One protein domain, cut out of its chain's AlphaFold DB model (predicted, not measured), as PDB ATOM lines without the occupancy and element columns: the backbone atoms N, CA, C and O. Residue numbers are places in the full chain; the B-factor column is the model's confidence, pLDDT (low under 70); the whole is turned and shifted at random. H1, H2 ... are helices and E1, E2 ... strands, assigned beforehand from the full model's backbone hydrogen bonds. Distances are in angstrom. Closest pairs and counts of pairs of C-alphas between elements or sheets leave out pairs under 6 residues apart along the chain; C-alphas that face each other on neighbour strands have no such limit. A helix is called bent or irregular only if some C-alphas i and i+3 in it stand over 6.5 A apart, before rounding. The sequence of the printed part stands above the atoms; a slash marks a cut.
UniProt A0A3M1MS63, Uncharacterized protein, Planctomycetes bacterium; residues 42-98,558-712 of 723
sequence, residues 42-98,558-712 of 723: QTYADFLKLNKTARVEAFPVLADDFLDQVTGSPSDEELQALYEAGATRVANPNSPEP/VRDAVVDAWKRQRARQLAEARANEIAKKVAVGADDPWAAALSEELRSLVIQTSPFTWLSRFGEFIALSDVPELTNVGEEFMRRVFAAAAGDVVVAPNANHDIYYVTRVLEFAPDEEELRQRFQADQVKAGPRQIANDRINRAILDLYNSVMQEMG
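AT A GLANCE: This is residues 42 to 98 and 558 to 712 of the 723 residues of an uncharacterized protein of Planctomycetes bacterium (UniProt A0A3M1MS63). A twisted sheet of three strands lies in the middle of a flat domain, with the long helix H4 along one face and the short helix H6 on the other. Beyond one end of the sheet, H4 runs on to H2 and H3; at the other end, H1, H7, the small hairpin of E2 and E3 and the beginning of H8 gather, and residues 695 to 712, mostly of H8, stick out free. The 212 printed residues hold eight named helices and five named strands, along the chain H1 E1 H2 H3 H4 H5 E2 E3 H6 E4 E5 H7 H8, and the class is mixed, helices and strands. The larger sheet runs E1, E5, E4 and the smaller E2, E3, both antiparallel. The whole is only just compact, close to loose, with a radius of gyration of the C-alphas of 20.2 A, and spans 60 by 57 by 25 A.

HOW THE PARTS SIT: In the larger sheet E5, residues 659 to 669, is the inner strand between the edge strands E1, residues 53 to 62, and E4, residues 649 to 653. E1 and E5 are antiparallel at 164 degrees, with N 57 and O 664 within hydrogen-bond range at 2.9 A. E5 bends by 67 degrees at residue 666, and E1 by 59 degrees at residue 57. E4 and E5 form a hairpin, with N 652 and O 661 2.8 A apart. H4, residues 558 to 583, is on the sheet at a height of 6.5 A, over E5 and along the strands, at 22 degrees to E5 on the local plane; their closest C-alphas, of Ala 579 and Val 662, are 5.8 A apart. H6, residues 635 to 642, is on the opposite face, which gives three layers, helices on both faces of a sheet; its closest C-alpha to E4 is that of Phe 637, 5.0 A from that of Ala 652. H4 touches H2, residues 64 to 69, with residues 567 to 575 alone, about perpendicular at 78 degrees; the C-alphas of Phe 66 and Ala 571 are closest, at 4.8 A. With residues 559 to 566 alone it touches H3, residues 76 to 84, about perpendicular at 85 degrees, closest at the C-alphas of Tyr 83 and Val 562, 6.2 A. H1, residues 42 to 51, touches H8, residues 686 to 710, at a steep tilt of 60 degrees, opposite ways, with the C-alphas of Asp 46 and Pro 688 closest at 4.9 A; H8 does so with residues 687 to 692 alone. H1 also touches H7, residues 672 to 681, about perpendicular at 74 degrees, closest at the C-alphas of Phe 47 and Phe 679, 7.1 A. The hairpin of E2, residues 615 to 618, and E3, residues 621 to 624, has N 616 and O 623 2.9 A apart; the closest C-alphas of E2 and H1, those of Leu 615 and Leu 50, are 5.2 A apart. H5, residues 600 to 603, touches no helix. Every O i to N i+4 pair is within hydrogen-bond range in H3, H4, H6, H7 and H8; H1 has 5 of 6, H2 has 0 of 2 but 2 of 3 O i to N i+3 pairs, and H5 is too short for an O i to N i+4 pair.

IN THESE COORDINATES: H1 begins at C-alpha 42, (10.665, 17.868, 103.750). E1 measures 26.0 A and E5 26.3 A from first to last C-alpha. H4 measures 37.1 A, from C-alpha 558 at (40.289, 18.162, 70.507), and H8 35.9 A, to C-alpha 710 at (15.802, 32.414, 78.410). H2 is irregular, with C-alphas 65 and 68 7.2 A apart.

THE WHOLE: The C-alphas of Asp 76 and Ala 681, the two farthest apart, are 60.2 A apart. Residues 99 to 557 are not printed, and C-alphas 98 and 558 are 11.6 A apart across the cut. The links H4 to H5 and H5 to E2 are long. The mean pLDDT of the printed part is 91.4, and residue 708 alone is under 70.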
ATOM      1  N   GLN A  42       9.314  17.662 104.295       87.62
ATOM      2  CA  GLN A  42      10.665  17.868 103.750       87.62
ATOM      3  C   GLN A  42      11.718  18.036 104.859       87.62
ATOM      4  O   GLN A  42      12.773  17.407 104.803       87.62
ATOM      5  N   THR A  43      11.391  18.764 105.928       89.00
ATOM      6  CA  THR A  43      12.242  18.913 107.120       89.00
ATOM      7  C   THR A  43      12.575  17.571 107.791       89.00
ATOM      8  O   THR A  43      13.627  17.440 108.414       89.00
ATOM      9  N   TYR A  44      11.696  16.562 107.684       91.81
ATOM     10  CA  TYR A  44      11.965  15.206 108.178       91.81
ATOM     11  C   TYR A  44      12.827  14.412 107.191       91.81
ATOM     12  O   TYR A  44      13.770  13.756 107.618       91.81
ATOM     13  N   ALA A  45      12.601  14.534 105.881       92.38
ATOM     14  CA  ALA A  45      13.485  13.938 104.876       92.38
ATOM     15  C   ALA A  45      14.932  14.463 104.997       92.38
ATOM     16  O   ALA A  45      15.880  13.676 105.005       92.38
ATOM     17  N   ASP A  46      15.109  15.772 105.192       93.12
ATOM     18  CA  ASP A  46      16.420  16.393 105.414       93.12
ATOM     19  C   ASP A  46      17.030  16.006 106.781       93.12
ATOM     20  O   ASP A  46      18.250  15.914 106.914       93.12
ATOM     21  N   PHE A  47      16.205  15.695 107.792       94.12
ATOM     22  CA  PHE A  47      16.667  15.096 109.052       94.12
ATOM     23  C   PHE A  47      17.164  13.660 108.857       94.12
ATOM     24  O   PHE A  47      18.232  13.314 109.369       94.12
ATOM     25  N   LEU A  48      16.432  12.836 108.100       95.25
ATOM     26  CA  LEU A  48      16.814  11.453 107.812       95.25
ATOM     27  C   LEU A  48      18.168  11.396 107.098       95.25
ATOM     28  O   LEU A  48      18.997  10.576 107.483       95.25
ATOM     29  N   LYS A  49      18.447  12.312 106.157       95.62
ATOM     30  CA  LYS A  49      19.757  12.403 105.481       95.62
ATOM     31  C   LYS A  49      20.952  12.518 106.441       95.62
ATOM     32  O   LYS A  49      22.030  12.046 106.096       95.62
ATOM     33  N   LEU A  50      20.762  13.117 107.621       95.00
ATOM     34  CA  LEU A  50      21.796  13.332 108.646       95.00
ATOM     35  C   LEU A  50      21.795  12.292 109.782       95.00
ATOM     36  O   LEU A  50      22.741  12.263 110.564       95.00
ATOM     37  N   ASN A  51      20.724  11.505 109.942       95.19
ATOM     38  CA  ASN A  51      20.495  10.690 111.149       95.19
ATOM     39  C   ASN A  51      20.207   9.209 110.873       95.19
ATOM     40  O   ASN A  51      20.396   8.388 111.769       95.19
ATOM     41  N   LYS A  52      19.745   8.862 109.666       96.56
ATOM     42  CA  LYS A  52      19.551   7.481 109.219       96.56
ATOM     43  C   LYS A  52      20.863   7.003 108.601       96.56
ATOM     44  O   LYS A  52      21.280   7.535 107.572       96.56
ATOM     45  N   THR A  53      21.512   6.020 109.214       97.44
ATOM     46  CA  THR A  53      22.637   5.308 108.603       97.44
ATOM     47  C   THR A  53      22.135   4.155 107.739       97.44
ATOM     48  O   THR A  53      21.057   3.605 107.976       97.44
ATOM     49  N   ALA A  54      22.924   3.787 106.737       97.25
ATOM     50  CA  ALA A  54      22.804   2.570 105.947       97.25
ATOM     51  C   ALA A  54      24.091   1.748 106.097       97.25
ATOM     52  O   ALA A  54      25.175   2.323 106.193       97.25
ATOM     53  N   ARG A  55      23.988   0.417 106.065       97.19
ATOM     54  CA  ARG A  55      25.127  -0.474 105.783       97.19
ATOM     55  C   ARG A  55      24.830  -1.253 104.508       97.19
ATOM     56  O   ARG A  55      23.705  -1.729 104.345       97.19
ATOM     57  N   VAL A  56      25.813  -1.400 103.622       96.81
ATOM     58  CA  VAL A  56      25.628  -2.088 102.335       96.81
ATOM     59  C   VAL A  56      26.732  -3.105 102.053       96.81
ATOM     60  O   VAL A  56      27.850  -2.985 102.550       96.81
ATOM     61  N   GLU A  57      26.412  -4.086 101.214       96.06
ATOM     62  CA  GLU A  57      27.385  -4.819 100.397       96.06
ATOM     63  C   GLU A  57      27.400  -4.202  98.996       96.06
ATOM     64  O   GLU A  57      26.336  -3.942  98.434       96.06
ATOM     65  N   ALA A  58      28.574  -3.999  98.408       97.06
ATOM     66  CA  ALA A  58      28.738  -3.445  97.072       97.06
ATOM     67  C   ALA A  58      29.759  -4.252  96.255       97.06
ATOM     68  O   ALA A  58      30.891  -4.457  96.687       97.06
ATOM     69  N   PHE A  59      29.377  -4.677  95.051       97.50
ATOM     70  CA  PHE A  59      30.283  -5.268  94.066       97.50
ATOM     71  C   PHE A  59      30.574  -4.245  92.951       97.50
ATOM     72  O   PHE A  59      29.619  -3.774  92.323       97.50
ATOM     73  N   PRO A  60      31.841  -3.874  92.693       97.75
ATOM     74  CA  PRO A  60      32.192  -2.906  91.657       97.75
ATOM     75  C   PRO A  60      32.150  -3.516  90.248       97.75
ATOM     76  O   PRO A  60      32.673  -4.601  90.009       97.75
ATOM     77  N   VAL A  61      31.592  -2.775  89.289       97.75
ATOM     78  CA  VAL A  61      31.740  -3.020  87.846       97.75
ATOM     79  C   VAL A  61      32.420  -1.797  87.236       97.75
ATOM     80  O   VAL A  61      31.814  -0.726  87.174       97.75
ATOM     81  N   LEU A  62      33.682  -1.933  86.828       97.56
ATOM     82  CA  LEU A  62      34.472  -0.830  86.278       97.56
ATOM     83  C   LEU A  62      34.036  -0.552  84.834       97.56
ATOM     84  O   LEU A  62      33.785  -1.480  84.069       97.56
ATOM     85  N   ALA A  63      33.971   0.718  84.439       96.56
ATOM     86  CA  ALA A  63      33.703   1.110  83.057       96.56
ATOM     87  C   ALA A  63      34.868   0.747  82.122       96.56
ATOM     88  O   ALA A  63      34.634   0.352  80.979       96.56
ATOM     89  N   ASP A  64      36.108   0.823  82.610       95.75
ATOM     90  CA  ASP A  64      37.308   0.612  81.795       95.75
ATOM     91  C   ASP A  64      37.429  -0.827  81.255       95.75
ATOM     92  O   ASP A  64      37.861  -1.010  80.115       95.75
ATOM     93  N   ASP A  65      36.909  -1.830  81.979       96.19
ATOM     94  CA  ASP A  65      36.806  -3.238  81.540       96.19
ATOM     95  C   ASP A  65      35.989  -3.418  80.236       96.19
ATOM     96  O   ASP A  65      36.021  -4.475  79.594       96.19
ATOM     97  N   PHE A  66      35.229  -2.393  79.833       95.94
ATOM     98  CA  PHE A  66      34.378  -2.391  78.644       95.94
ATOM     99  C   PHE A  66      34.917  -1.521  77.504       95.94
ATOM    100  O   PHE A  66      34.303  -1.513  76.438       95.94
ATOM    101  N   LEU A  67      36.057  -0.835  77.663       93.44
ATOM    102  CA  LEU A  67      36.644  -0.002  76.601       93.44
ATOM    103  C   LEU A  67      36.974  -0.821  75.342       93.44
ATOM    104  O   LEU A  67      36.543  -0.454  74.250       93.44
ATOM    105  N   ASP A  68      37.619  -1.981  75.501       93.19
ATOM    106  CA  ASP A  68      37.915  -2.919  74.401       93.19
ATOM    107  C   ASP A  68      36.650  -3.547  73.776       93.19
ATOM    108  O   ASP A  68      36.695  -4.120  72.686       93.19
ATOM    109  N   GLN A  69      35.501  -3.438  74.450       92.38
ATOM    110  CA  GLN A  69      34.207  -3.939  73.979       92.38
ATOM    111  C   GLN A  69      33.443  -2.881  73.152       92.38
ATOM    112  O   GLN A  69      32.460  -3.215  72.478       92.38
ATOM    113  N   VAL A  70      33.901  -1.619  73.135       91.06
ATOM    114  CA  VAL A  70      33.343  -0.538  72.304       91.06
ATOM    115  C   VAL A  70      33.781  -0.714  70.844       91.06
ATOM    116  O   VAL A  70      34.689  -0.064  70.337       91.06
ATOM    117  N   THR A  71      33.095  -1.619  70.150       81.12
ATOM    118  CA  THR A  71      33.355  -1.978  68.743       81.12
ATOM    119  C   THR A  71      32.708  -1.039  67.717       81.12
ATOM    120  O   THR A  71      32.961  -1.166  66.518       81.12
ATOM    121  N   GLY A  72      31.877  -0.092  68.158       74.62
ATOM    122  CA  GLY A  72      31.300   0.932  67.288       74.62
ATOM    123  C   GLY A  72      32.328   1.996  66.899       74.62
ATOM    124  O   GLY A  72      33.098   2.455  67.738       74.62
ATOM    125  N   SER A  73      32.308   2.431  65.639       78.94
ATOM    126  CA  SER A  73      32.940   3.695  65.246       78.94
ATOM    127  C   SER A  73      31.962   4.844  65.513       78.94
ATOM    128  O   SER A  73      30.807   4.717  65.099       78.94
ATOM    129  N   PRO A  74      32.376   5.940  66.174       88.38
ATOM    130  CA  PRO A  74      31.528   7.116  66.322       88.38
ATOM    131  C   PRO A  74      31.265   7.758  64.958       88.38
ATOM    132  O   PRO A  74      32.165   7.827  64.118       88.38
ATOM    133  N   SER A  75      30.049   8.255  64.749       90.88
ATOM    134  CA  SER A  75      29.763   9.168  63.638       90.88
ATOM    135  C   SER A  75      30.310  10.571  63.928       90.88
ATOM    136  O   SER A  75      30.364  10.994  65.084       90.88
ATOM    137  N   ASP A  76      30.690  11.325  62.893       91.00
ATOM    138  CA  ASP A  76      31.137  12.713  63.079       91.00
ATOM    139  C   ASP A  76      30.020  13.608  63.655       91.00
ATOM    140  O   ASP A  76      30.315  14.527  64.410       91.00
ATOM    141  N   GLU A  77      28.742  13.288  63.405       93.38
ATOM    142  CA  GLU A  77      27.587  13.943  64.045       93.38
ATOM    143  C   GLU A  77      27.545  13.705  65.569       93.38
ATOM    144  O   GLU A  77      27.336  14.647  66.331       93.38
ATOM    145  N   GLU A  78      27.794  12.473  66.041       93.38
ATOM    146  CA  GLU A  78      27.906  12.183  67.481       93.38
ATOM    147  C   GLU A  78      29.098  12.896  68.125       93.38
ATOM    148  O   GLU A  78      28.987  13.360  69.259       93.38
ATOM    149  N   LEU A  79      30.239  12.969  67.428       95.00
ATOM    150  CA  LEU A  79      31.424  13.658  67.939       95.00
ATOM    151  C   LEU A  79      31.199  15.169  68.004       95.00
ATOM    152  O   LEU A  79      31.501  15.768  69.031       95.00
ATOM    153  N   GLN A  80      30.622  15.770  66.962       95.00
ATOM    154  CA  GLN A  80      30.297  17.194  66.933       95.00
ATOM    155  C   GLN A  80      29.307  17.554  68.049       95.00
ATOM    156  O   GLN A  80      29.565  18.476  68.818       95.00
ATOM    157  N   ALA A  81      28.228  16.781  68.217       94.69
ATOM    158  CA  ALA A  81      27.252  17.006  69.284       94.69
ATOM    159  C   ALA A  81      27.852  16.814  70.693       94.69
ATOM    160  O   ALA A  81      27.523  17.561  71.615       94.69
ATOM    161  N   LEU A  82      28.752  15.837  70.874       95.06
ATOM    162  CA  LEU A  82      29.454  15.628  72.144       95.06
ATOM    163  C   LEU A  82      30.442  16.765  72.441       95.06
ATOM    164  O   LEU A  82      30.530  17.206  73.587       95.06
ATOM    165  N   TYR A  83      31.154  17.247  71.419       95.88
ATOM    166  CA  TYR A  83      32.024  18.417  71.497       95.88
ATOM    167  C   TYR A  83      31.228  19.667  71.873       95.88
ATOM    168  O   TYR A  83      31.562  20.290  72.873       95.88
ATOM    169  N   GLU A  84      30.145  19.995  71.167       94.94
ATOM    170  CA  GLU A  84      29.298  21.161  71.458       94.94
ATOM    171  C   GLU A  84      28.737  21.116  72.888       94.94
ATOM    172  O   GLU A  84      28.813  22.105  73.618       94.94
ATOM    173  N   ALA A  85      28.280  19.943  73.344       93.00
ATOM    174  CA  ALA A  85      27.825  19.727  74.718       93.00
ATOM    175  C   ALA A  85      28.942  19.809  75.786       93.00
ATOM    176  O   ALA A  85      28.638  19.821  76.983       93.00
ATOM    177  N   GLY A  86      30.220  19.839  75.385       93.12
ATOM    178  CA  GLY A  86      31.399  19.938  76.252       93.12
ATOM    179  C   GLY A  86      32.290  21.167  76.027       93.12
ATOM    180  O   GLY A  86      33.199  21.395  76.825       93.12
ATOM    181  N   ALA A  87      32.045  21.960  74.982       92.12
ATOM    182  CA  ALA A  87      32.955  22.986  74.467       92.12
ATOM    183  C   ALA A  87      33.250  24.106  75.477       92.12
ATOM    184  O   ALA A  87      34.377  24.585  75.559       92.12
ATOM    185  N   THR A  88      32.253  24.484  76.280       89.50
ATOM    186  CA  THR A  88      32.345  25.512  77.334       89.50
ATOM    187  C   THR A  88      32.714  24.952  78.713       89.50
ATOM    188  O   THR A  88      33.076  25.713  79.609       89.50
ATOM    189  N   ARG A  89      32.637  23.629  78.914       90.06
ATOM    190  CA  ARG A  89      32.923  22.975  80.200       90.06
ATOM    191  C   ARG A  89      34.427  22.699  80.301       90.06
ATOM    192  O   ARG A  89      35.000  22.072  79.414       90.06
ATOM    193  N   VAL A  90      35.073  23.115  81.391       89.62
ATOM    194  CA  VAL A  90      36.453  22.692  81.707       89.62
ATOM    195  C   VAL A  90      36.438  21.225  82.153       89.62
ATOM    196  O   VAL A  90      35.543  20.807  82.889       89.62
ATOM    197  N   ALA A  91      37.418  20.433  81.718       88.94
ATOM    198  CA  ALA A  91      37.528  19.022  82.090       88.94
ATOM    199  C   ALA A  91      37.628  18.833  83.620       88.94
ATOM    200  O   ALA A  91      38.548  19.346  84.259       88.94
ATOM    201  N   ASN A  92      36.707  18.059  84.201       87.00
ATOM    202  CA  ASN A  92      36.642  17.777  85.636       87.00
ATOM    203  C   ASN A  92      36.686  16.252  85.884       87.00
ATOM    204  O   ASN A  92      35.718  15.576  85.537       87.00
ATOM    205  N   PRO A  93      37.747  15.698  86.508       86.12
ATOM    206  CA  PRO A  93      37.860  14.260  86.796       86.12
ATOM    207  C   PRO A  93      36.749  13.681  87.688       86.12
ATOM    208  O   PRO A  93      36.493  12.479  87.642       86.12
ATOM    209  N   ASN A  94      36.079  14.528  88.476       86.44
ATOM    210  CA  ASN A  94      34.971  14.149  89.358       86.44
ATOM    211  C   ASN A  94      33.588  14.279  88.687       86.44
ATOM    212  O   ASN A  94      32.571  14.128  89.356       86.44
ATOM    213  N   SER A  95      33.541  14.575  87.384       90.12
ATOM    214  CA  SER A  95      32.315  14.691  86.590       90.12
ATOM    215  C   SER A  95      32.171  13.511  85.621       90.12
ATOM    216  O   SER A  95      33.164  13.095  85.016       90.12
ATOM    217  N   PRO A  96      30.953  12.992  85.383       91.25
ATOM    218  CA  PRO A  96      30.716  12.074  84.279       91.25
ATOM    219  C   PRO A  96      30.671  12.814  82.932       91.25
ATOM    220  O   PRO A  96      30.952  12.213  81.893       91.25
ATOM    221  N   GLU A  97      30.339  14.106  82.939       91.94
ATOM    222  CA  GLU A  97      30.234  14.942  81.745       91.94
ATOM    223  C   GLU A  97      31.620  15.386  81.252       91.94
ATOM    224  O   GLU A  97      32.382  15.961  82.041       91.94
ATOM    225  N   PRO A  98      31.961  15.183  79.965       93.31
ATOM    226  CA  PRO A  98      33.228  15.644  79.416       93.31
ATOM    227  C   PRO A  98      33.266  17.170  79.299       93.31
ATOM    228  O   PRO A  98      32.250  17.832  79.079       93.31
ATOM    229  N   VAL A 558      40.682  19.062  69.406       95.44
ATOM    230  CA  VAL A 558      40.289  18.162  70.507       95.44
ATOM    231  C   VAL A 558      39.643  16.856  70.045       95.44
ATOM    232  O   VAL A 558      39.265  16.045  70.890       95.44
ATOM    233  N   ARG A 559      39.548  16.602  68.734       94.44
ATOM    234  CA  ARG A 559      38.799  15.474  68.151       94.44
ATOM    235  C   ARG A 559      39.135  14.119  68.780       94.44
ATOM    236  O   ARG A 559      38.223  13.354  69.081       94.44
ATOM    237  N   ASP A 560      40.409  13.844  69.065       94.88
ATOM    238  CA  ASP A 560      40.832  12.604  69.736       94.88
ATOM    239  C   ASP A 560      40.328  12.513  71.190       94.88
ATOM    240  O   ASP A 560      39.856  11.462  71.627       94.88
ATOM    241  N   ALA A 561      40.333  13.624  71.934       94.00
ATOM    242  CA  ALA A 561      39.785  13.687  73.290       94.00
ATOM    243  C   ALA A 561      38.252  13.533  73.306       94.00
ATOM    244  O   ALA A 561      37.706  12.935  74.238       94.00
ATOM    245  N   VAL A 562      37.563  14.023  72.267       95.94
ATOM    246  CA  VAL A 562      36.118  13.823  72.061       95.94
ATOM    247  C   VAL A 562      35.817  12.359  71.720       95.94
ATOM    248  O   VAL A 562      34.914  11.766  72.308       95.94
ATOM    249  N   VAL A 563      36.617  11.732  70.850       94.88
ATOM    250  CA  VAL A 563      36.535  10.293  70.540       94.88
ATOM    251  C   VAL A 563      36.735   9.442  71.799       94.88
ATOM    252  O   VAL A 563      35.969   8.507  72.034       94.88
ATOM    253  N   ASP A 564      37.705   9.768  72.652       93.69
ATOM    254  CA  ASP A 564      37.923   9.044  73.910       93.69
ATOM    255  C   ASP A 564      36.828   9.313  74.956       93.69
ATOM    256  O   ASP A 564      36.480   8.418  75.730       93.69
ATOM    257  N   ALA A 565      36.232  10.510  74.972       94.56
ATOM    258  CA  ALA A 565      35.043  10.788  75.775       94.56
ATOM    259  C   ALA A 565      33.840   9.944  75.316       94.56
ATOM    260  O   ALA A 565      33.171   9.340  76.157       94.56
ATOM    261  N   TRP A 566      33.622   9.824  74.002       95.12
ATOM    262  CA  TRP A 566      32.591   8.959  73.424       95.12
ATOM    263  C   TRP A 566      32.830   7.485  73.781       95.12
ATOM    264  O   TRP A 566      31.912   6.822  74.266       95.12
ATOM    265  N   LYS A 567      34.068   6.975  73.649       94.31
ATOM    266  CA  LYS A 567      34.421   5.598  74.056       94.31
ATOM    267  C   LYS A 567      34.087   5.348  75.524       94.31
ATOM    268  O   LYS A 567      33.395   4.378  75.824       94.31
ATOM    269  N   ARG A 568      34.508   6.240  76.433       94.50
ATOM    270  CA  ARG A 568      34.169   6.152  77.866       94.50
ATOM    271  C   ARG A 568      32.654   6.159  78.086       94.50
ATOM    272  O   ARG A 568      32.149   5.329  78.835       94.50
ATOM    273  N   GLN A 569      31.902   7.018  77.398       94.25
ATOM    274  CA  GLN A 569      30.438   7.052  77.498       94.25
ATOM    275  C   GLN A 569      29.773   5.744  77.024       94.25
ATOM    276  O   GLN A 569      28.809   5.292  77.645       94.25
ATOM    277  N   ARG A 570      30.295   5.095  75.974       94.75
ATOM    278  CA  ARG A 570      29.824   3.772  75.522       94.75
ATOM    279  C   ARG A 570      30.226   2.648  76.481       94.75
ATOM    280  O   ARG A 570      29.391   1.806  76.798       94.75
ATOM    281  N   ALA A 571      31.449   2.666  77.006       96.12
ATOM    282  CA  ALA A 571      31.921   1.692  77.990       96.12
ATOM    283  C   ALA A 571      31.099   1.753  79.296       96.12
ATOM    284  O   ALA A 571      30.655   0.721  79.796       96.12
ATOM    285  N   ARG A 572      30.753   2.961  79.767       96.12
ATOM    286  CA  ARG A 572      29.805   3.185  80.878       96.12
ATOM    287  C   ARG A 572      28.427   2.563  80.634       96.12
ATOM    288  O   ARG A 572      27.881   1.934  81.534       96.12
ATOM    289  N   GLN A 573      27.873   2.691  79.424       95.38
ATOM    290  CA  GLN A 573      26.586   2.071  79.066       95.38
ATOM    291  C   GLN A 573      26.645   0.535  79.153       95.38
ATOM    292  O   GLN A 573      25.689  -0.093  79.608       95.38
ATOM    293  N   LEU A 574      27.774  -0.071  78.767       96.69
ATOM    294  CA  LEU A 574      28.006  -1.514  78.895       96.69
ATOM    295  C   LEU A 574      28.193  -1.939  80.364       96.69
ATOM    296  O   LEU A 574      27.607  -2.939  80.784       96.69
ATOM    297  N   ALA A 575      28.926  -1.158  81.162       97.88
ATOM    298  CA  ALA A 575      29.112  -1.400  82.592       97.88
ATOM    299  C   ALA A 575      27.799  -1.285  83.386       97.88
ATOM    300  O   ALA A 575      27.492  -2.180  84.175       97.88
ATOM    301  N   GLU A 576      26.962  -0.267  83.135       97.31
ATOM    302  CA  GLU A 576      25.641  -0.162  83.775       97.31
ATOM    303  C   GLU A 576      24.728  -1.323  83.363       97.31
ATOM    304  O   GLU A 576      24.053  -1.912  84.213       97.31
ATOM    305  N   ALA A 577      24.731  -1.710  82.082       97.50
ATOM    306  CA  ALA A 577      23.988  -2.878  81.617       97.50
ATOM    307  C   ALA A 577      24.452  -4.160  82.331       97.50
ATOM    308  O   ALA A 577      23.617  -4.927  82.816       97.50
ATOM    309  N   ARG A 578      25.769  -4.363  82.475       97.12
ATOM    310  CA  ARG A 578      26.342  -5.526  83.164       97.12
ATOM    311  C   ARG A 578      26.061  -5.525  84.666       97.12
ATOM    312  O   ARG A 578      25.671  -6.563  85.201       97.12
ATOM    313  N   ALA A 579      26.181  -4.387  85.343       97.62
ATOM    314  CA  ALA A 579      25.783  -4.245  86.741       97.62
ATOM    315  C   ALA A 579      24.295  -4.603  86.924       97.62
ATOM    316  O   ALA A 579      23.941  -5.363  87.825       97.62
ATOM    317  N   ASN A 580      23.427  -4.178  86.000       97.44
ATOM    318  CA  ASN A 580      22.011  -4.557  85.986       97.44
ATOM    319  C   ASN A 580      21.762  -6.051  85.684       97.44
ATOM    320  O   ASN A 580      20.750  -6.590  86.132       97.44
ATOM    321  N   GLU A 581      22.635  -6.750  84.952       96.56
ATOM    322  CA  GLU A 581      22.564  -8.218  84.817       96.56
ATOM    323  C   GLU A 581      22.966  -8.958  86.096       96.56
ATOM    324  O   GLU A 581      22.422 -10.028  86.373       96.56
ATOM    325  N   ILE A 582      23.952  -8.432  86.828       95.69
ATOM    326  CA  ILE A 582      24.449  -9.008  88.083       95.69
ATOM    327  C   ILE A 582      23.398  -8.795  89.178       95.69
ATOM    328  O   ILE A 582      22.984  -9.766  89.803       95.69
ATOM    329  N   ALA A 583      22.875  -7.571  89.330       95.62
ATOM    330  CA  ALA A 583      21.828  -7.227  90.298       95.62
ATOM    331  C   ALA A 583      20.606  -8.162  90.219       95.62
ATOM    332  O   ALA A 583      20.143  -8.668  91.236       95.62
ATOM    333  N   LYS A 584      20.140  -8.483  89.001       95.12
ATOM    334  CA  LYS A 584      19.007  -9.403  88.747       95.12
ATOM    335  C   LYS A 584      19.254 -10.861  89.164       95.12
ATOM    336  O   LYS A 584      18.323 -11.661  89.102       95.12
ATOM    337  N   LYS A 585      20.487 -11.223  89.526       94.12
ATOM    338  CA  LYS A 585      20.891 -12.570  89.963       94.12
ATOM    339  C   LYS A 585      21.233 -12.634  91.454       94.12
ATOM    340  O   LYS A 585      21.428 -13.735  91.958       94.12
ATOM    341  N   VAL A 586      21.320 -11.495  92.147       92.75
ATOM    342  CA  VAL A 586      21.577 -11.460  93.592       92.75
ATOM    343  C   VAL A 586      20.312 -11.902  94.331       92.75
ATOM    344  O   VAL A 586      19.230 -11.349  94.127       92.75
ATOM    345  N   ALA A 587      20.428 -12.924  95.176       85.31
ATOM    346  CA  ALA A 587      19.294 -13.535  95.860       85.31
ATOM    347  C   ALA A 587      18.955 -12.798  97.169       85.31
ATOM    348  O   ALA A 587      19.635 -12.945  98.186       85.31
ATOM    349  N   VAL A 588      17.867 -12.023  97.155       79.38
ATOM    350  CA  VAL A 588      17.339 -11.346  98.352       79.38
ATOM    351  C   VAL A 588      16.934 -12.382  99.408       79.38
ATOM    352  O   VAL A 588      16.103 -13.251  99.150       79.38
ATOM    353  N   GLY A 589      17.513 -12.276 100.608       73.25
ATOM    354  CA  GLY A 589      17.183 -13.130 101.758       73.25
ATOM    355  C   GLY A 589      17.835 -14.521 101.783       73.25
ATOM    356  O   GLY A 589      17.413 -15.348 102.586       73.25
ATOM    357  N   ALA A 590      18.833 -14.795 100.936       78.69
ATOM    358  CA  ALA A 590      19.626 -16.030 100.987       78.69
ATOM    359  C   ALA A 590      20.869 -15.901 101.894       78.69
ATOM    360  O   ALA A 590      21.385 -14.799 102.078       78.69
ATOM    361  N   ASP A 591      21.380 -17.032 102.401       79.12
ATOM    362  CA  ASP A 591      22.613 -17.090 103.212       79.12
ATOM    363  C   ASP A 591      23.872 -16.689 102.412       79.12
ATOM    364  O   ASP A 591      24.782 -16.067 102.953       79.12
ATOM    365  N   ASP A 592      23.906 -17.006 101.111       85.00
ATOM    366  CA  ASP A 592      24.838 -16.429 100.132       85.00
ATOM    367  C   ASP A 592      24.021 -15.789  98.990       85.00
ATOM    368  O   ASP A 592      23.581 -16.487  98.068       85.00
ATOM    369  N   PRO A 593      23.790 -14.464  99.039       87.31
ATOM    370  CA  PRO A 593      23.090 -13.726  97.989       87.31
ATOM    371  C   PRO A 593      23.819 -13.720  96.643       87.31
ATOM    372  O   PRO A 593      23.186 -13.537  95.604       87.31
ATOM    373  N   TRP A 594      25.144 -13.876  96.638       92.69
ATOM    374  CA  TRP A 594      26.004 -13.571  95.495       92.69
ATOM    375  C   TRP A 594      26.384 -14.806  94.674       92.69
ATOM    376  O   TRP A 594      26.741 -14.658  93.505       92.69
ATOM    377  N   ALA A 595      26.250 -16.019  95.221       89.81
ATOM    378  CA  ALA A 595      26.599 -17.286  94.564       89.81
ATOM    379  C   ALA A 595      25.943 -17.523  93.186       89.81
ATOM    380  O   ALA A 595      26.499 -18.247  92.361       89.81
ATOM    381  N   ALA A 596      24.770 -16.938  92.920       88.31
ATOM    382  CA  ALA A 596      24.093 -17.025  91.619       88.31
ATOM    383  C   ALA A 596      24.485 -15.897  90.638       88.31
ATOM    384  O   ALA A 596      24.199 -15.986  89.441       88.31
ATOM    385  N   ALA A 597      25.132 -14.839  91.133       90.44
ATOM    386  CA  ALA A 597      25.501 -13.644  90.378       90.44
ATOM    387  C   ALA A 597      26.996 -13.596  90.010       90.44
ATOM    388  O   ALA A 597      27.340 -13.106  88.932       90.44
ATOM    389  N   LEU A 598      27.865 -14.111  90.889       92.94
ATOM    390  CA  LEU A 598      29.325 -13.992  90.847       92.94
ATOM    391  C   LEU A 598      30.019 -15.358  90.989       92.94
ATOM    392  O   LEU A 598      29.488 -16.282  91.602       92.94
ATOM    393  N   SER A 599      31.240 -15.478  90.456       91.50
ATOM    394  CA  SER A 599      32.117 -16.627  90.727       91.50
ATOM    395  C   SER A 599      32.653 -16.596  92.167       91.50
ATOM    396  O   SER A 599      32.495 -15.616  92.888       91.50
ATOM    397  N   GLU A 600      33.306 -17.672  92.610       89.31
ATOM    398  CA  GLU A 600      33.984 -17.713  93.917       89.31
ATOM    399  C   GLU A 600      35.100 -16.666  94.042       89.31
ATOM    400  O   GLU A 600      35.191 -15.995  95.063       89.31
ATOM    401  N   GLU A 601      35.855 -16.447  92.967       90.56
ATOM    402  CA  GLU A 601      36.874 -15.395  92.872       90.56
ATOM    403  C   GLU A 601      36.248 -13.992  92.945       90.56
ATOM    404  O   GLU A 601      36.708 -13.142  93.696       90.56
ATOM    405  N   LEU A 602      35.153 -13.739  92.218       91.44
ATOM    406  CA  LEU A 602      34.499 -12.425  92.232       91.44
ATOM    407  C   LEU A 602      33.742 -12.145  93.542       91.44
ATOM    408  O   LEU A 602      33.613 -10.985  93.926       91.44
ATOM    409  N   ARG A 603      33.292 -13.178  94.272       91.12
ATOM    410  CA  ARG A 603      32.703 -13.015  95.615       91.12
ATOM    411  C   ARG A 603      33.690 -12.422  96.627       91.12
ATOM    412  O   ARG A 603      33.239 -11.747  97.546       91.12
ATOM    413  N   SER A 604      35.009 -12.576  96.451       92.19
ATOM    414  CA  SER A 604      35.994 -11.908  97.322       92.19
ATOM    415  C   SER A 604      36.160 -10.407  97.047       92.19
ATOM    416  O   SER A 604      36.872  -9.740  97.791       92.19
ATOM    417  N   LEU A 605      35.534  -9.874  95.990       93.69
ATOM    418  CA  LEU A 605      35.519  -8.445  95.650       93.69
ATOM    419  C   LEU A 605      34.221  -7.742  96.096       93.69
ATOM    420  O   LEU A 605      34.006  -6.580  95.760       93.69
ATOM    421  N   VAL A 606      33.340  -8.433  96.831       95.38
ATOM    422  CA  VAL A 606      32.161  -7.816  97.453       95.38
ATOM    423  C   VAL A 606      32.612  -7.053  98.699       95.38
ATOM    424  O   VAL A 606      33.064  -7.641  99.680       95.38
ATOM    425  N   ILE A 607      32.486  -5.732  98.655       96.31
ATOM    426  CA  ILE A 607      32.895  -4.811  99.714       96.31
ATOM    427  C   ILE A 607      31.715  -4.604 100.664       96.31
ATOM    428  O   ILE A 607      30.657  -4.148 100.236       96.31
ATOM    429  N   GLN A 608      31.882  -4.892 101.954       96.19
ATOM    430  CA  GLN A 608      30.916  -4.492 102.981       96.19
ATOM    431  C   GLN A 608      31.363  -3.169 103.610       96.19
ATOM    432  O   GLN A 608      32.484  -3.080 104.107       96.19
ATOM    433  N   THR A 609      30.496  -2.157 103.620       96.94
ATOM    434  CA  THR A 609      30.825  -0.841 104.189       96.94
ATOM    435  C   THR A 609      30.674  -0.806 105.710       96.94
ATOM    436  O   THR A 609      29.928  -1.590 106.313       96.94
ATOM    437  N   SER A 610      31.295   0.190 106.336       96.50
ATOM    438  CA  SER A 610      30.857   0.733 107.623       96.50
ATOM    439  C   SER A 610      29.461   1.381 107.499       96.50
ATOM    440  O   SER A 610      28.997   1.641 106.384       96.50
ATOM    441  N   PRO A 611      28.738   1.646 108.605       96.56
ATOM    442  CA  PRO A 611      27.487   2.405 108.553       96.56
ATOM    443  C   PRO A 611      27.729   3.883 108.202       96.56
ATOM    444  O   PRO A 611      28.469   4.562 108.912       96.56
ATOM    445  N   PHE A 612      27.062   4.400 107.167       97.06
ATOM    446  CA  PHE A 612      27.182   5.793 106.701       97.06
ATOM    447  C   PHE A 612      25.815   6.482 106.594       97.06
ATOM    448  O   PHE A 612      24.810   5.824 106.345       97.06
ATOM    449  N   THR A 613      25.754   7.803 106.770       96.88
ATOM    450  CA  THR A 613      24.571   8.641 106.472       96.88
ATOM    451  C   THR A 613      24.634   9.175 105.036       96.88
ATOM    452  O   THR A 613      25.698   9.156 104.427       96.88
ATOM    453  N   TRP A 614      23.539   9.714 104.485       96.81
ATOM    454  CA  TRP A 614      23.571  10.405 103.179       96.81
ATOM    455  C   TRP A 614      24.461  11.657 103.252       96.81
ATOM    456  O   TRP A 614      25.336  11.870 102.414       96.81
ATOM    457  N   LEU A 615      24.232  12.483 104.275       96.12
ATOM    458  CA  LEU A 615      24.958  13.721 104.532       96.12
ATOM    459  C   LEU A 615      25.675  13.640 105.881       96.12
ATOM    460  O   LEU A 615      25.127  13.120 106.857       96.12
ATOM    461  N   SER A 616      26.873  14.210 105.942       93.38
ATOM    462  CA  SER A 616      27.707  14.289 107.143       93.38
ATOM    463  C   SER A 616      27.938  15.739 107.555       93.38
ATOM    464  O   SER A 616      27.973  16.644 106.718       93.38
ATOM    465  N   ARG A 617      28.094  15.964 108.866       88.56
ATOM    466  CA  ARG A 617      28.395  17.280 109.443       88.56
ATOM    467  C   ARG A 617      29.873  17.380 109.813       88.56
ATOM    468  O   ARG A 617      30.355  16.633 110.659       88.56
ATOM    469  N   PHE A 618      30.543  18.380 109.258       83.56
ATOM    470  CA  PHE A 618      31.945  18.709 109.489       83.56
ATOM    471  C   PHE A 618      32.027  20.077 110.185       83.56
ATOM    472  O   PHE A 618      32.190  21.118 109.550       83.56
ATOM    473  N   GLY A 619      31.830  20.085 111.507       82.31
ATOM    474  CA  GLY A 619      31.666  21.323 112.279       82.31
ATOM    475  C   GLY A 619      30.377  22.054 111.892       82.31
ATOM    476  O   GLY A 619      29.292  21.488 112.015       82.31
ATOM    477  N   GLU A 620      30.498  23.287 111.399       78.38
ATOM    478  CA  GLU A 620      29.369  24.074 110.876       78.38
ATOM    479  C   GLU A 620      28.973  23.692 109.437       78.38
ATOM    480  O   GLU A 620      27.931  24.130 108.955       78.38
ATOM    481  N   PHE A 621      29.766  22.885 108.724       82.69
ATOM    482  CA  PHE A 621      29.475  22.503 107.338       82.69
ATOM    483  C   PHE A 621      28.666  21.205 107.261       82.69
ATOM    484  O   PHE A 621      28.879  20.282 108.047       82.69
ATOM    485  N   ILE A 622      27.773  21.105 106.275       90.31
ATOM    486  CA  ILE A 622      27.114  19.853 105.883       90.31
ATOM    487  C   ILE A 622      27.523  19.542 104.445       90.31
ATOM    488  O   ILE A 622      27.432  20.404 103.573       90.31
ATOM    489  N   ALA A 623      27.967  18.313 104.202       91.50
ATOM    490  CA  ALA A 623      28.373  17.834 102.886       91.50
ATOM    491  C   ALA A 623      27.852  16.410 102.645       91.50
ATOM    492  O   ALA A 623      27.296  15.779 103.549       91.50
ATOM    493  N   LEU A 624      28.036  15.904 101.424       93.19
ATOM    494  CA  LEU A 624      27.877  14.480 101.132       93.19
ATOM    495  C   LEU A 624      28.807  13.667 102.049       93.19
ATOM    496  O   LEU A 624      29.942  14.085 102.287       93.19
ATOM    497  N   SER A 625      28.333  12.545 102.588       94.50
ATOM    498  CA  SER A 625      29.212  11.651 103.346       94.50
ATOM    499  C   SER A 625      30.209  10.967 102.419       94.50
ATOM    500  O   SER A 625      29.826  10.455 101.368       94.50
ATOM    501  N   ASP A 626      31.464  10.900 102.853       91.56
ATOM    502  CA  ASP A 626      32.418   9.939 102.306       91.56
ATOM    503  C   ASP A 626      32.075   8.519 102.796       91.56
ATOM    504  O   ASP A 626      31.505   8.344 103.878       91.56
ATOM    505  N   VAL A 627      32.416   7.508 101.999       95.25
ATOM    506  CA  VAL A 627      32.253   6.083 102.326       95.25
ATOM    507  C   VAL A 627      33.592   5.415 102.018       95.25
ATOM    508  O   VAL A 627      33.778   4.970 100.889       95.25
ATOM    509  N   PRO A 628      34.546   5.380 102.972       93.12
ATOM    510  CA  PRO A 628      35.958   5.113 102.680       93.12
ATOM    511  C   PRO A 628      36.268   3.753 102.041       93.12
ATOM    512  O   PRO A 628      37.348   3.571 101.483       93.12
ATOM    513  N   GLU A 629      35.353   2.784 102.127       96.19
ATOM    514  CA  GLU A 629      35.491   1.491 101.455       96.19
ATOM    515  C   GLU A 629      35.115   1.533  99.957       96.19
ATOM    516  O   GLU A 629      35.393   0.576  99.235       96.19
ATOM    517  N   LEU A 630      34.495   2.617  99.476       95.75
ATOM    518  CA  LEU A 630      34.027   2.810  98.100       95.75
ATOM    519  C   LEU A 630      34.675   4.047  97.457       95.75
ATOM    520  O   LEU A 630      34.988   5.040  98.106       95.75
ATOM    521  N   THR A 631      34.872   4.017  96.142       94.94
ATOM    522  CA  THR A 631      35.589   5.068  95.415       94.94
ATOM    523  C   THR A 631      34.636   6.164  94.941       94.94
ATOM    524  O   THR A 631      33.802   5.923  94.069       94.94
ATOM    525  N   ASN A 632      34.820   7.386  95.454       91.00
ATOM    526  CA  ASN A 632      34.207   8.619  94.936       91.00
ATOM    527  C   ASN A 632      32.664   8.568  94.848       91.00
ATOM    528  O   ASN A 632      32.081   8.904  93.818       91.00
ATOM    529  N   VAL A 633      31.975   8.085  95.888       93.94
ATOM    530  CA  VAL A 633      30.503   7.961  95.878       93.94
ATOM    531  C   VAL A 633      29.806   9.325  95.760       93.94
ATOM    532  O   VAL A 633      30.161  10.282  96.442       93.94
ATOM    533  N   GLY A 634      28.806   9.422  94.876       92.94
ATOM    534  CA  GLY A 634      28.116  10.679  94.551       92.94
ATOM    535  C   GLY A 634      26.696  10.805  95.121       92.94
ATOM    536  O   GLY A 634      26.143   9.861  95.685       92.94
ATOM    537  N   GLU A 635      26.058  11.962  94.899       92.69
ATOM    538  CA  GLU A 635      24.643  12.197  95.259       92.69
ATOM    539  C   GLU A 635      23.714  11.162  94.599       92.69
ATOM    540  O   GLU A 635      22.737  10.743  95.216       92.69
ATOM    541  N   GLU A 636      24.023  10.678  93.385       94.88
ATOM    542  CA  GLU A 636      23.249   9.587  92.780       94.88
ATOM    543  C   GLU A 636      23.409   8.256  93.539       94.88
ATOM    544  O   GLU A 636      22.405   7.566  93.734       94.88
ATOM    545  N   PHE A 637      24.610   7.914  94.020       96.94
ATOM    546  CA  PHE A 637      24.815   6.718  94.842       96.94
ATOM    547  C   PHE A 637      23.963   6.786  96.111       96.94
ATOM    548  O   PHE A 637      23.133   5.905  96.349       96.94
ATOM    549  N   MET A 638      24.084   7.882  96.868       96.88
ATOM    550  CA  MET A 638      23.291   8.095  98.081       96.88
ATOM    551  C   MET A 638      21.789   8.066  97.780       96.88
ATOM    552  O   MET A 638      21.039   7.374  98.467       96.88
ATOM    553  N   ARG A 639      21.341   8.731  96.709       95.88
ATOM    554  CA  ARG A 639      19.939   8.731  96.273       95.88
ATOM    555  C   ARG A 639      19.420   7.326  95.966       95.88
ATOM    556  O   ARG A 639      18.326   6.995  96.417       95.88
ATOM    557  N   ARG A 640      20.156   6.512  95.196       97.19
ATOM    558  CA  ARG A 640      19.720   5.152  94.825       97.19
ATOM    559  C   ARG A 640      19.737   4.205  96.038       97.19
ATOM    560  O   ARG A 640      18.815   3.410  96.171       97.19
ATOM    561  N   VAL A 641      20.709   4.331  96.949       96.94
ATOM    562  CA  VAL A 641      20.796   3.518  98.180       96.94
ATOM    563  C   VAL A 641      19.718   3.890  99.205       96.94
ATOM    564  O   VAL A 641      18.991   3.019  99.675       96.94
ATOM    565  N   PHE A 642      19.565   5.172  99.552       96.50
ATOM    566  CA  PHE A 642      18.631   5.598 100.605       96.50
ATOM    567  C   PHE A 642      17.151   5.572 100.192       96.50
ATOM    568  O   PHE A 642      16.288   5.658 101.070       96.50
ATOM    569  N   ALA A 643      16.853   5.436  98.895       95.44
ATOM    570  CA  ALA A 643      15.500   5.217  98.375       95.44
ATOM    571  C   ALA A 643      15.064   3.736  98.355       95.44
ATOM    572  O   ALA A 643      13.879   3.466  98.169       95.44
ATOM    573  N   ALA A 644      15.992   2.790  98.531       95.00
ATOM    574  CA  ALA A 644      15.706   1.356  98.572       95.00
ATOM    575  C   ALA A 644      15.272   0.889  99.978       95.00
ATOM    576  O   ALA A 644      15.507   1.580 100.976       95.00
ATOM    577  N   ALA A 645      14.653  -0.291 100.082       92.69
ATOM    578  CA  ALA A 645      14.379  -0.944 101.362       92.69
ATOM    579  C   ALA A 645      15.587  -1.767 101.853       92.69
ATOM    580  O   ALA A 645      16.496  -2.102 101.096       92.69
ATOM    581  N   ALA A 646      15.602  -2.127 103.141       92.44
ATOM    582  CA  ALA A 646      16.592  -3.074 103.651       92.44
ATOM    583  C   ALA A 646      16.344  -4.467 103.039       92.44
ATOM    584  O   ALA A 646      15.219  -4.965 103.062       92.44
ATOM    585  N   GLY A 647      17.393  -5.080 102.491       90.81
ATOM    586  CA  GLY A 647      17.345  -6.312 101.705       90.81
ATOM    587  C   GLY A 647      17.351  -6.102 100.184       90.81
ATOM    588  O   GLY A 647      17.746  -7.024  99.471       90.81
ATOM    589  N   ASP A 648      16.966  -4.920  99.686       93.75
ATOM    590  CA  ASP A 648      16.913  -4.634  98.246       93.75
ATOM    591  C   ASP A 648      18.307  -4.567  97.604       93.75
ATOM    592  O   ASP A 648      19.316  -4.277  98.255       93.75
ATOM    593  N   VAL A 649      18.340  -4.784  96.286       96.12
ATOM    594  CA  VAL A 649      19.539  -4.675  95.447       96.12
ATOM    595  C   VAL A 649      19.320  -3.598  94.387       96.12
ATOM    596  O   VAL A 649      18.393  -3.689  93.581       96.12
ATOM    597  N   VAL A 650      20.193  -2.594  94.364       96.56
ATOM    598  CA  VAL A 650      20.192  -1.485  93.398       96.56
ATOM    599  C   VAL A 650      21.510  -1.433  92.623       96.56
ATOM    600  O   VAL A 650      22.523  -1.968  93.062       96.56
ATOM    601  N   VAL A 651      21.511  -0.778  91.462       97.75
ATOM    602  CA  VAL A 651      22.741  -0.424  90.732       97.75
ATOM    603  C   VAL A 651      22.978   1.067  90.891       97.75
ATOM    604  O   VAL A 651      22.072   1.847  90.600       97.75
ATOM    605  N   ALA A 652      24.172   1.466  91.321       96.19
ATOM    606  CA  ALA A 652      24.508   2.838  91.670       96.19
ATOM    607  C   ALA A 652      25.892   3.253  91.126       96.19
ATOM    608  O   ALA A 652      26.893   2.660  91.529       96.19
ATOM    609  N   PRO A 653      25.982   4.254  90.226       97.19
ATOM    610  CA  PRO A 653      27.266   4.801  89.799       97.19
ATOM    611  C   PRO A 653      27.936   5.604  90.919       97.19
ATOM    612  O   PRO A 653      27.264   6.208  91.759       97.19
ATOM    613  N   ASN A 654      29.265   5.656  90.893       95.75
ATOM    614  CA  ASN A 654      30.029   6.670  91.614       95.75
ATOM    615  C   ASN A 654      29.962   8.044  90.907       95.75
ATOM    616  O   ASN A 654      29.405   8.169  89.818       95.75
ATOM    617  N   ALA A 655      30.488   9.100  91.535       94.00
ATOM    618  CA  ALA A 655      30.245  10.494  91.145       94.00
ATOM    619  C   ALA A 655      30.661  10.835  89.704       94.00
ATOM    620  O   ALA A 655      29.960  11.584  89.031       94.00
ATOM    621  N   ASN A 656      31.758  10.257  89.211       93.69
ATOM    622  CA  ASN A 656      32.247  10.425  87.841       93.69
ATOM    623  C   ASN A 656      31.854   9.264  86.903       93.69
ATOM    624  O   ASN A 656      32.263   9.251  85.741       93.69
ATOM    625  N   HIS A 657      31.047   8.311  87.378       96.00
ATOM    626  CA  HIS A 657      30.577   7.136  86.643       96.00
ATOM    627  C   HIS A 657      31.724   6.313  86.012       96.00
ATOM    628  O   HIS A 657      31.586   5.851  84.881       96.00
ATOM    629  N   ASP A 658      32.873   6.154  86.676       95.81
ATOM    630  CA  ASP A 658      33.887   5.162  86.266       95.81
ATOM    631  C   ASP A 658      33.652   3.776  86.901       95.81
ATOM    632  O   ASP A 658      34.084   2.766  86.342       95.81
ATOM    633  N   ILE A 659      32.871   3.700  87.985       97.31
ATOM    634  CA  ILE A 659      32.457   2.456  88.644       97.31
ATOM    635  C   ILE A 659      30.938   2.442  88.836       97.31
ATOM    636  O   ILE A 659      30.344   3.362  89.401       97.31
ATOM    637  N   TYR A 660      30.309   1.341  88.425       97.94
ATOM    638  CA  TYR A 660      28.919   1.013  88.724       97.94
ATOM    639  C   TYR A 660      28.868  -0.050  89.819       97.94
ATOM    640  O   TYR A 660      29.161  -1.222  89.581       97.94
ATOM    641  N   TYR A 661      28.477   0.345  91.028       98.06
ATOM    642  CA  TYR A 661      28.292  -0.584  92.134       98.06
ATOM    643  C   TYR A 661      26.956  -1.318  92.006       98.06
ATOM    644  O   TYR A 661      25.900  -0.703  91.858       98.06
ATOM    645  N   VAL A 662      26.987  -2.646  92.104       97.94
ATOM    646  CA  VAL A 662      25.809  -3.451  92.444       97.94
ATOM    647  C   VAL A 662      25.736  -3.481  93.962       97.94
ATOM    648  O   VAL A 662      26.625  -4.039  94.596       97.94
ATOM    649  N   THR A 663      24.715  -2.865  94.547       97.12
ATOM    650  CA  THR A 663      24.652  -2.579  95.983       97.12
ATOM    651  C   THR A 663      23.443  -3.251  96.621       97.12
ATOM    652  O   THR A 663      22.306  -2.926  96.284       97.12
ATOM    653  N   ARG A 664      23.679  -4.165  97.567       95.75
ATOM    654  CA  ARG A 664      22.653  -4.754  98.437       95.75
ATOM    655  C   ARG A 664      22.593  -3.970  99.744       95.75
ATOM    656  O   ARG A 664      23.585  -3.909 100.471       95.75
ATOM    657  N   VAL A 665      21.439  -3.394 100.066       96.06
ATOM    658  CA  VAL A 665      21.237  -2.714 101.353       96.06
ATOM    659  C   VAL A 665      21.042  -3.770 102.437       96.06
ATOM    660  O   VAL A 665      20.146  -4.602 102.329       96.06
ATOM    661  N   LEU A 666      21.872  -3.760 103.481       94.38
ATOM    662  CA  LEU A 666      21.793  -4.742 104.568       94.38
ATOM    663  C   LEU A 666      20.780  -4.314 105.626       94.38
ATOM    664  O   LEU A 666      19.850  -5.046 105.951       94.38
ATOM    665  N   GLU A 667      20.973  -3.110 106.153       94.69
ATOM    666  CA  GLU A 667      20.182  -2.541 107.237       94.69
ATOM    667  C   GLU A 667      20.171  -1.013 107.133       94.69
ATOM    668  O   GLU A 667      21.081  -0.400 106.564       94.69
ATOM    669  N   PHE A 668      19.156  -0.411 107.747       96.69
ATOM    670  CA  PHE A 668      19.169   0.995 108.125       96.69
ATOM    671  C   PHE A 668      19.061   1.099 109.646       96.69
ATOM    672  O   PHE A 668      18.320   0.324 110.253       96.69
ATOM    673  N   ALA A 669      19.760   2.059 110.248       95.62
ATOM    674  CA  ALA A 669      19.720   2.292 111.689       95.62
ATOM    675  C   ALA A 669      19.760   3.798 112.035       95.62
ATOM    676  O   ALA A 669      20.316   4.589 111.273       95.62
ATOM    677  N   PRO A 670      19.213   4.225 113.187       96.00
ATOM    678  CA  PRO A 670      18.253   3.483 114.007       96.00
ATOM    679  C   PRO A 670      16.907   3.298 113.276       96.00
ATOM    680  O   PRO A 670      16.773   3.665 112.107       96.00
ATOM    681  N   ASP A 671      15.923   2.679 113.931       93.94
ATOM    682  CA  ASP A 671      14.606   2.446 113.327       93.94
ATOM    683  C   ASP A 671      13.780   3.739 113.147       93.94
ATOM    684  O   ASP A 671      14.117   4.810 113.658       93.94
ATOM    685  N   GLU A 672      12.689   3.650 112.378       91.31
ATOM    686  CA  GLU A 672      11.853   4.808 112.039       91.31
ATOM    687  C   GLU A 672      11.148   5.433 113.256       91.31
ATOM    688  O   GLU A 672      10.941   6.647 113.279       91.31
ATOM    689  N   GLU A 673      10.815   4.652 114.286       94.69
ATOM    690  CA  GLU A 673      10.184   5.174 115.499       94.69
ATOM    691  C   GLU A 673      11.203   5.952 116.342       94.69
ATOM    692  O   GLU A 673      10.905   7.064 116.786       94.69
ATOM    693  N   GLU A 674      12.429   5.441 116.492       96.06
ATOM    694  CA  GLU A 674      13.507   6.184 117.152       96.06
ATOM    695  C   GLU A 674      13.888   7.446 116.357       96.06
ATOM    696  O   GLU A 674      14.028   8.525 116.939       96.06
ATOM    697  N   LEU A 675      13.989   7.366 115.024       95.06
ATOM    698  CA  LEU A 675      14.228   8.528 114.156       95.06
ATOM    699  C   LEU A 675      13.131   9.590 114.315       95.06
ATOM    700  O   LEU A 675      13.436  10.781 114.432       95.06
ATOM    701  N   ARG A 676      11.863   9.174 114.400       93.69
ATOM    702  CA  ARG A 676      10.720  10.060 114.648       93.69
ATOM    703  C   ARG A 676      10.787  10.716 116.031       93.69
ATOM    704  O   ARG A 676      10.512  11.911 116.143       93.69
ATOM    705  N   GLN A 677      11.181   9.980 117.070       95.19
ATOM    706  CA  GLN A 677      11.347  10.517 118.427       95.19
ATOM    707  C   GLN A 677      12.526  11.496 118.517       95.19
ATOM    708  O   GLN A 677      12.366  12.601 119.040       95.19
ATOM    709  N   ARG A 678      13.680  11.159 117.926       94.31
ATOM    710  CA  ARG A 678      14.842  12.060 117.805       94.31
ATOM    711  C   ARG A 678      14.478  13.348 117.053       94.31
ATOM    712  O   ARG A 678      14.828  14.438 117.505       94.31
ATOM    713  N   PHE A 679      13.714  13.247 115.962       93.56
ATOM    714  CA  PHE A 679      13.206  14.411 115.228       93.56
ATOM    715  C   PHE A 679      12.258  15.273 116.071       93.56
ATOM    716  O   PHE A 679      12.320  16.499 115.999       93.56
ATOM    717  N   GLN A 680      11.383  14.680 116.889       91.56
ATOM    718  CA  GLN A 680      10.524  15.447 117.800       91.56
ATOM    719  C   GLN A 680      11.331  16.150 118.907       91.56
ATOM    720  O   GLN A 680      10.983  17.271 119.279       91.56
ATOM    721  N   ALA A 681      12.422  15.542 119.383       92.81
ATOM    722  CA  ALA A 681      13.283  16.097 120.428       92.81
ATOM    723  C   ALA A 681      14.156  17.288 119.970       92.81
ATOM    724  O   ALA A 681      14.366  18.216 120.753       92.81
ATOM    725  N   ASP A 682      14.646  17.310 118.722       88.00
ATOM    726  CA  ASP A 682      15.400  18.454 118.175       88.00
ATOM    727  C   ASP A 682      14.481  19.671 117.965       88.00
ATOM    728  O   ASP A 682      13.876  19.841 116.906       88.00
ATOM    729  N   GLN A 683      14.369  20.552 118.961       83.69
ATOM    730  CA  GLN A 683      13.518  21.745 118.860       83.69
ATOM    731  C   GLN A 683      14.000  22.776 117.825       83.69
ATOM    732  O   GLN A 683      13.192  23.572 117.349       83.69
ATOM    733  N   VAL A 684      15.288  22.787 117.466       84.50
ATOM    734  CA  VAL A 684      15.874  23.830 116.603       84.50
ATOM    735  C   VAL A 684      15.827  23.436 115.125       84.50
ATOM    736  O   VAL A 684      15.780  24.325 114.266       84.50
ATOM    737  N   LYS A 685      15.833  22.127 114.828       88.12
ATOM    738  CA  LYS A 685      15.934  21.544 113.477       88.12
ATOM    739  C   LYS A 685      17.147  22.076 112.714       88.12
ATOM    740  O   LYS A 685      17.069  22.346 111.518       88.12
ATOM    741  N   ALA A 686      18.271  22.266 113.412       85.94
ATOM    742  CA  ALA A 686      19.411  23.031 112.902       85.94
ATOM    743  C   ALA A 686      20.000  22.440 111.607       85.94
ATOM    744  O   ALA A 686      20.216  23.170 110.645       85.94
ATOM    745  N   GLY A 687      20.203  21.119 111.562       87.31
ATOM    746  CA  GLY A 687      20.688  20.421 110.363       87.31
ATOM    747  C   GLY A 687      19.708  20.482 109.182       87.31
ATOM    748  O   GLY A 687      20.090  20.971 108.120       87.31
ATOM    749  N   PRO A 688      18.435  20.073 109.356       89.56
ATOM    750  CA  PRO A 688      17.409  20.207 108.321       89.56
ATOM    751  C   PRO A 688      17.258  21.627 107.769       89.56
ATOM    752  O   PRO A 688      17.206  21.807 106.557       89.56
ATOM    753  N   ARG A 689      17.254  22.649 108.636       86.31
ATOM    754  CA  ARG A 689      17.146  24.057 108.223       86.31
ATOM    755  C   ARG A 689      18.359  24.540 107.438       86.31
ATOM    756  O   ARG A 689      18.199  25.344 106.529       86.31
ATOM    757  N   GLN A 690      19.556  24.056 107.761       87.94
ATOM    758  CA  GLN A 690      20.753  24.332 106.969       87.94
ATOM    759  C   GLN A 690      20.635  23.713 105.569       87.94
ATOM    760  O   GLN A 690      20.743  24.434 104.584       87.94
ATOM    761  N   ILE A 691      20.267  22.429 105.473       89.50
ATOM    762  CA  ILE A 691      20.020  21.749 104.187       89.50
ATOM    763  C   ILE A 691      18.932  22.469 103.371       89.50
ATOM    764  O   ILE A 691      19.062  22.608 102.153       89.50
ATOM    765  N   ALA A 692      17.878  22.962 104.028       85.81
ATOM    766  CA  ALA A 692      16.826  23.748 103.393       85.81
ATOM    767  C   ALA A 692      17.336  25.098 102.869       85.81
ATOM    768  O   ALA A 692      17.070  25.425 101.713       85.81
ATOM    769  N   ASN A 693      18.123  25.842 103.655       83.31
ATOM    770  CA  ASN A 693      18.775  27.074 103.203       83.31
ATOM    771  C   ASN A 693      19.696  26.808 102.000       83.31
ATOM    772  O   ASN A 693      19.627  27.527 101.008       83.31
ATOM    773  N   ASP A 694      20.501  25.746 102.038       84.25
ATOM    774  CA  ASP A 694      21.422  25.384 100.955       84.25
ATOM    775  C   ASP A 694      20.682  24.916  99.690       84.25
ATOM    776  O   ASP A 694      21.184  25.072  98.576       84.25
ATOM    777  N   ARG A 695      19.486  24.333  99.833       84.69
ATOM    778  CA  ARG A 695      18.570  24.031  98.720       84.69
ATOM    779  C   ARG A 695      17.965  25.310  98.136       84.69
ATOM    780  O   ARG A 695      17.948  25.450  96.918       84.69
ATOM    781  N   ILE A 696      17.507  26.233  98.984       80.31
ATOM    782  CA  ILE A 696      16.945  27.527  98.569       80.31
ATOM    783  C   ILE A 696      18.005  28.345  97.822       80.31
ATOM    784  O   ILE A 696      17.761  28.764  96.697       80.31
ATOM    785  N   ASN A 697      19.206  28.494  98.386       78.31
ATOM    786  CA  ASN A 697      20.314  29.234  97.774       78.31
ATOM    787  C   ASN A 697      20.690  28.694  96.383       78.31
ATOM    788  O   ASN A 697      20.932  29.484  95.473       78.31
ATOM    789  N   ARG A 698      20.684  27.365  96.191       80.88
ATOM    790  CA  ARG A 698      20.883  26.747  94.868       80.88
ATOM    791  C   ARG A 698      19.725  27.038  93.918       80.88
ATOM    792  O   ARG A 698      19.969  27.611  92.867       80.88
ATOM    793  N   ALA A 699      18.480  26.787  94.327       79.62
ATOM    794  CA  ALA A 699      17.307  27.050  93.490       79.62
ATOM    795  C   ALA A 699      17.181  28.527  93.052       79.62
ATOM    796  O   ALA A 699      16.654  28.808  91.980       79.62
ATOM    797  N   ILE A 700      17.691  29.470  93.854       75.25
ATOM    798  CA  ILE A 700      17.811  30.888  93.487       75.25
ATOM    799  C   ILE A 700      18.835  31.085  92.362       75.25
ATOM    800  O   ILE A 700      18.531  31.755  91.378       75.25
ATOM    801  N   LEU A 701      20.037  30.512  92.488       76.81
ATOM    802  CA  LEU A 701      21.075  30.582  91.452       76.81
ATOM    803  C   LEU A 701      20.621  29.898  90.157       76.81
ATOM    804  O   LEU A 701      20.777  30.471  89.083       76.81
ATOM    805  N   ASP A 702      19.996  28.724  90.262       78.75
ATOM    806  CA  ASP A 702      19.445  27.974  89.130       78.75
ATOM    807  C   ASP A 702      18.370  28.788  88.390       78.75
ATOM    808  O   ASP A 702      18.382  28.849  87.162       78.75
ATOM    809  N   LEU A 703      17.498  29.489  89.127       75.19
ATOM    810  CA  LEU A 703      16.490  30.401  88.574       75.19
ATOM    811  C   LEU A 703      17.112  31.636  87.899       75.19
ATOM    812  O   LEU A 703      16.670  32.031  86.821       75.19
ATOM    813  N   TYR A 704      18.141  32.253  88.492       73.56
ATOM    814  CA  TYR A 704      18.864  33.346  87.828       73.56
ATOM    815  C   TYR A 704      19.536  32.860  86.538       73.56
ATOM    816  O   TYR A 704      19.451  33.538  85.514       73.56
ATOM    817  N   ASN A 705      20.148  31.674  86.559       72.94
ATOM    818  CA  ASN A 705      20.782  31.066  85.392       72.94
ATOM    819  C   ASN A 705      19.762  30.752  84.286       72.94
ATOM    820  O   ASN A 705      20.003  31.112  83.133       72.94
ATOM    821  N   SER A 706      18.605  30.165  84.618       72.62
ATOM    822  CA  SER A 706      17.561  29.878  83.628       72.62
ATOM    823  C   SER A 706      16.982  31.159  83.025       72.62
ATOM    824  O   SER A 706      16.824  31.237  81.812       72.62
ATOM    825  N   VAL A 707      16.742  32.199  83.831       75.44
ATOM    826  CA  VAL A 707      16.245  33.498  83.342       75.44
ATOM    827  C   VAL A 707      17.282  34.204  82.458       75.44
ATOM    828  O   VAL A 707      16.920  34.764  81.425       75.44
ATOM    829  N   MET A 708      18.578  34.147  82.793       69.38
ATOM    830  CA  MET A 708      19.640  34.655  81.909       69.38
ATOM    831  C   MET A 708      19.695  33.892  80.577       69.38
ATOM    832  O   MET A 708      19.862  34.517  79.529       69.38
ATOM    833  N   GLN A 709      19.511  32.570  80.605       73.38
ATOM    834  CA  GLN A 709      19.488  31.727  79.409       73.38
ATOM    835  C   GLN A 709      18.253  31.996  78.530       73.38
ATOM    836  O   GLN A 709      18.399  32.173  77.323       73.38
ATOM    837  N   GLU A 710      17.055  32.093  79.118       74.38
ATOM    838  CA  GLU A 710      15.802  32.414  78.410       74.38
ATOM    839  C   GLU A 710      15.827  33.809  77.770       74.38
ATOM    840  O   GLU A 710      15.337  33.990  76.655       74.38
ATOM    841  N   MET A 711      16.429  34.796  78.442       77.62
ATOM    842  CA  MET A 711      16.613  36.147  77.897       77.62
ATOM    843  C   MET A 711      17.778  36.256  76.895       77.62
ATOM    844  O   MET A 711      18.002  37.339  76.355       77.62
ATOM    845  N   GLY A 712      18.534  35.178  76.653       76.44
ATOM    846  CA  GLY A 712      19.681  35.181  75.741       76.44
ATOM    847  C   GLY A 712      20.825  36.099  76.185       76.44
ATOM    848  O   GLY A 712      21.501  36.683  75.338       76.44
TER     849      GLY A 712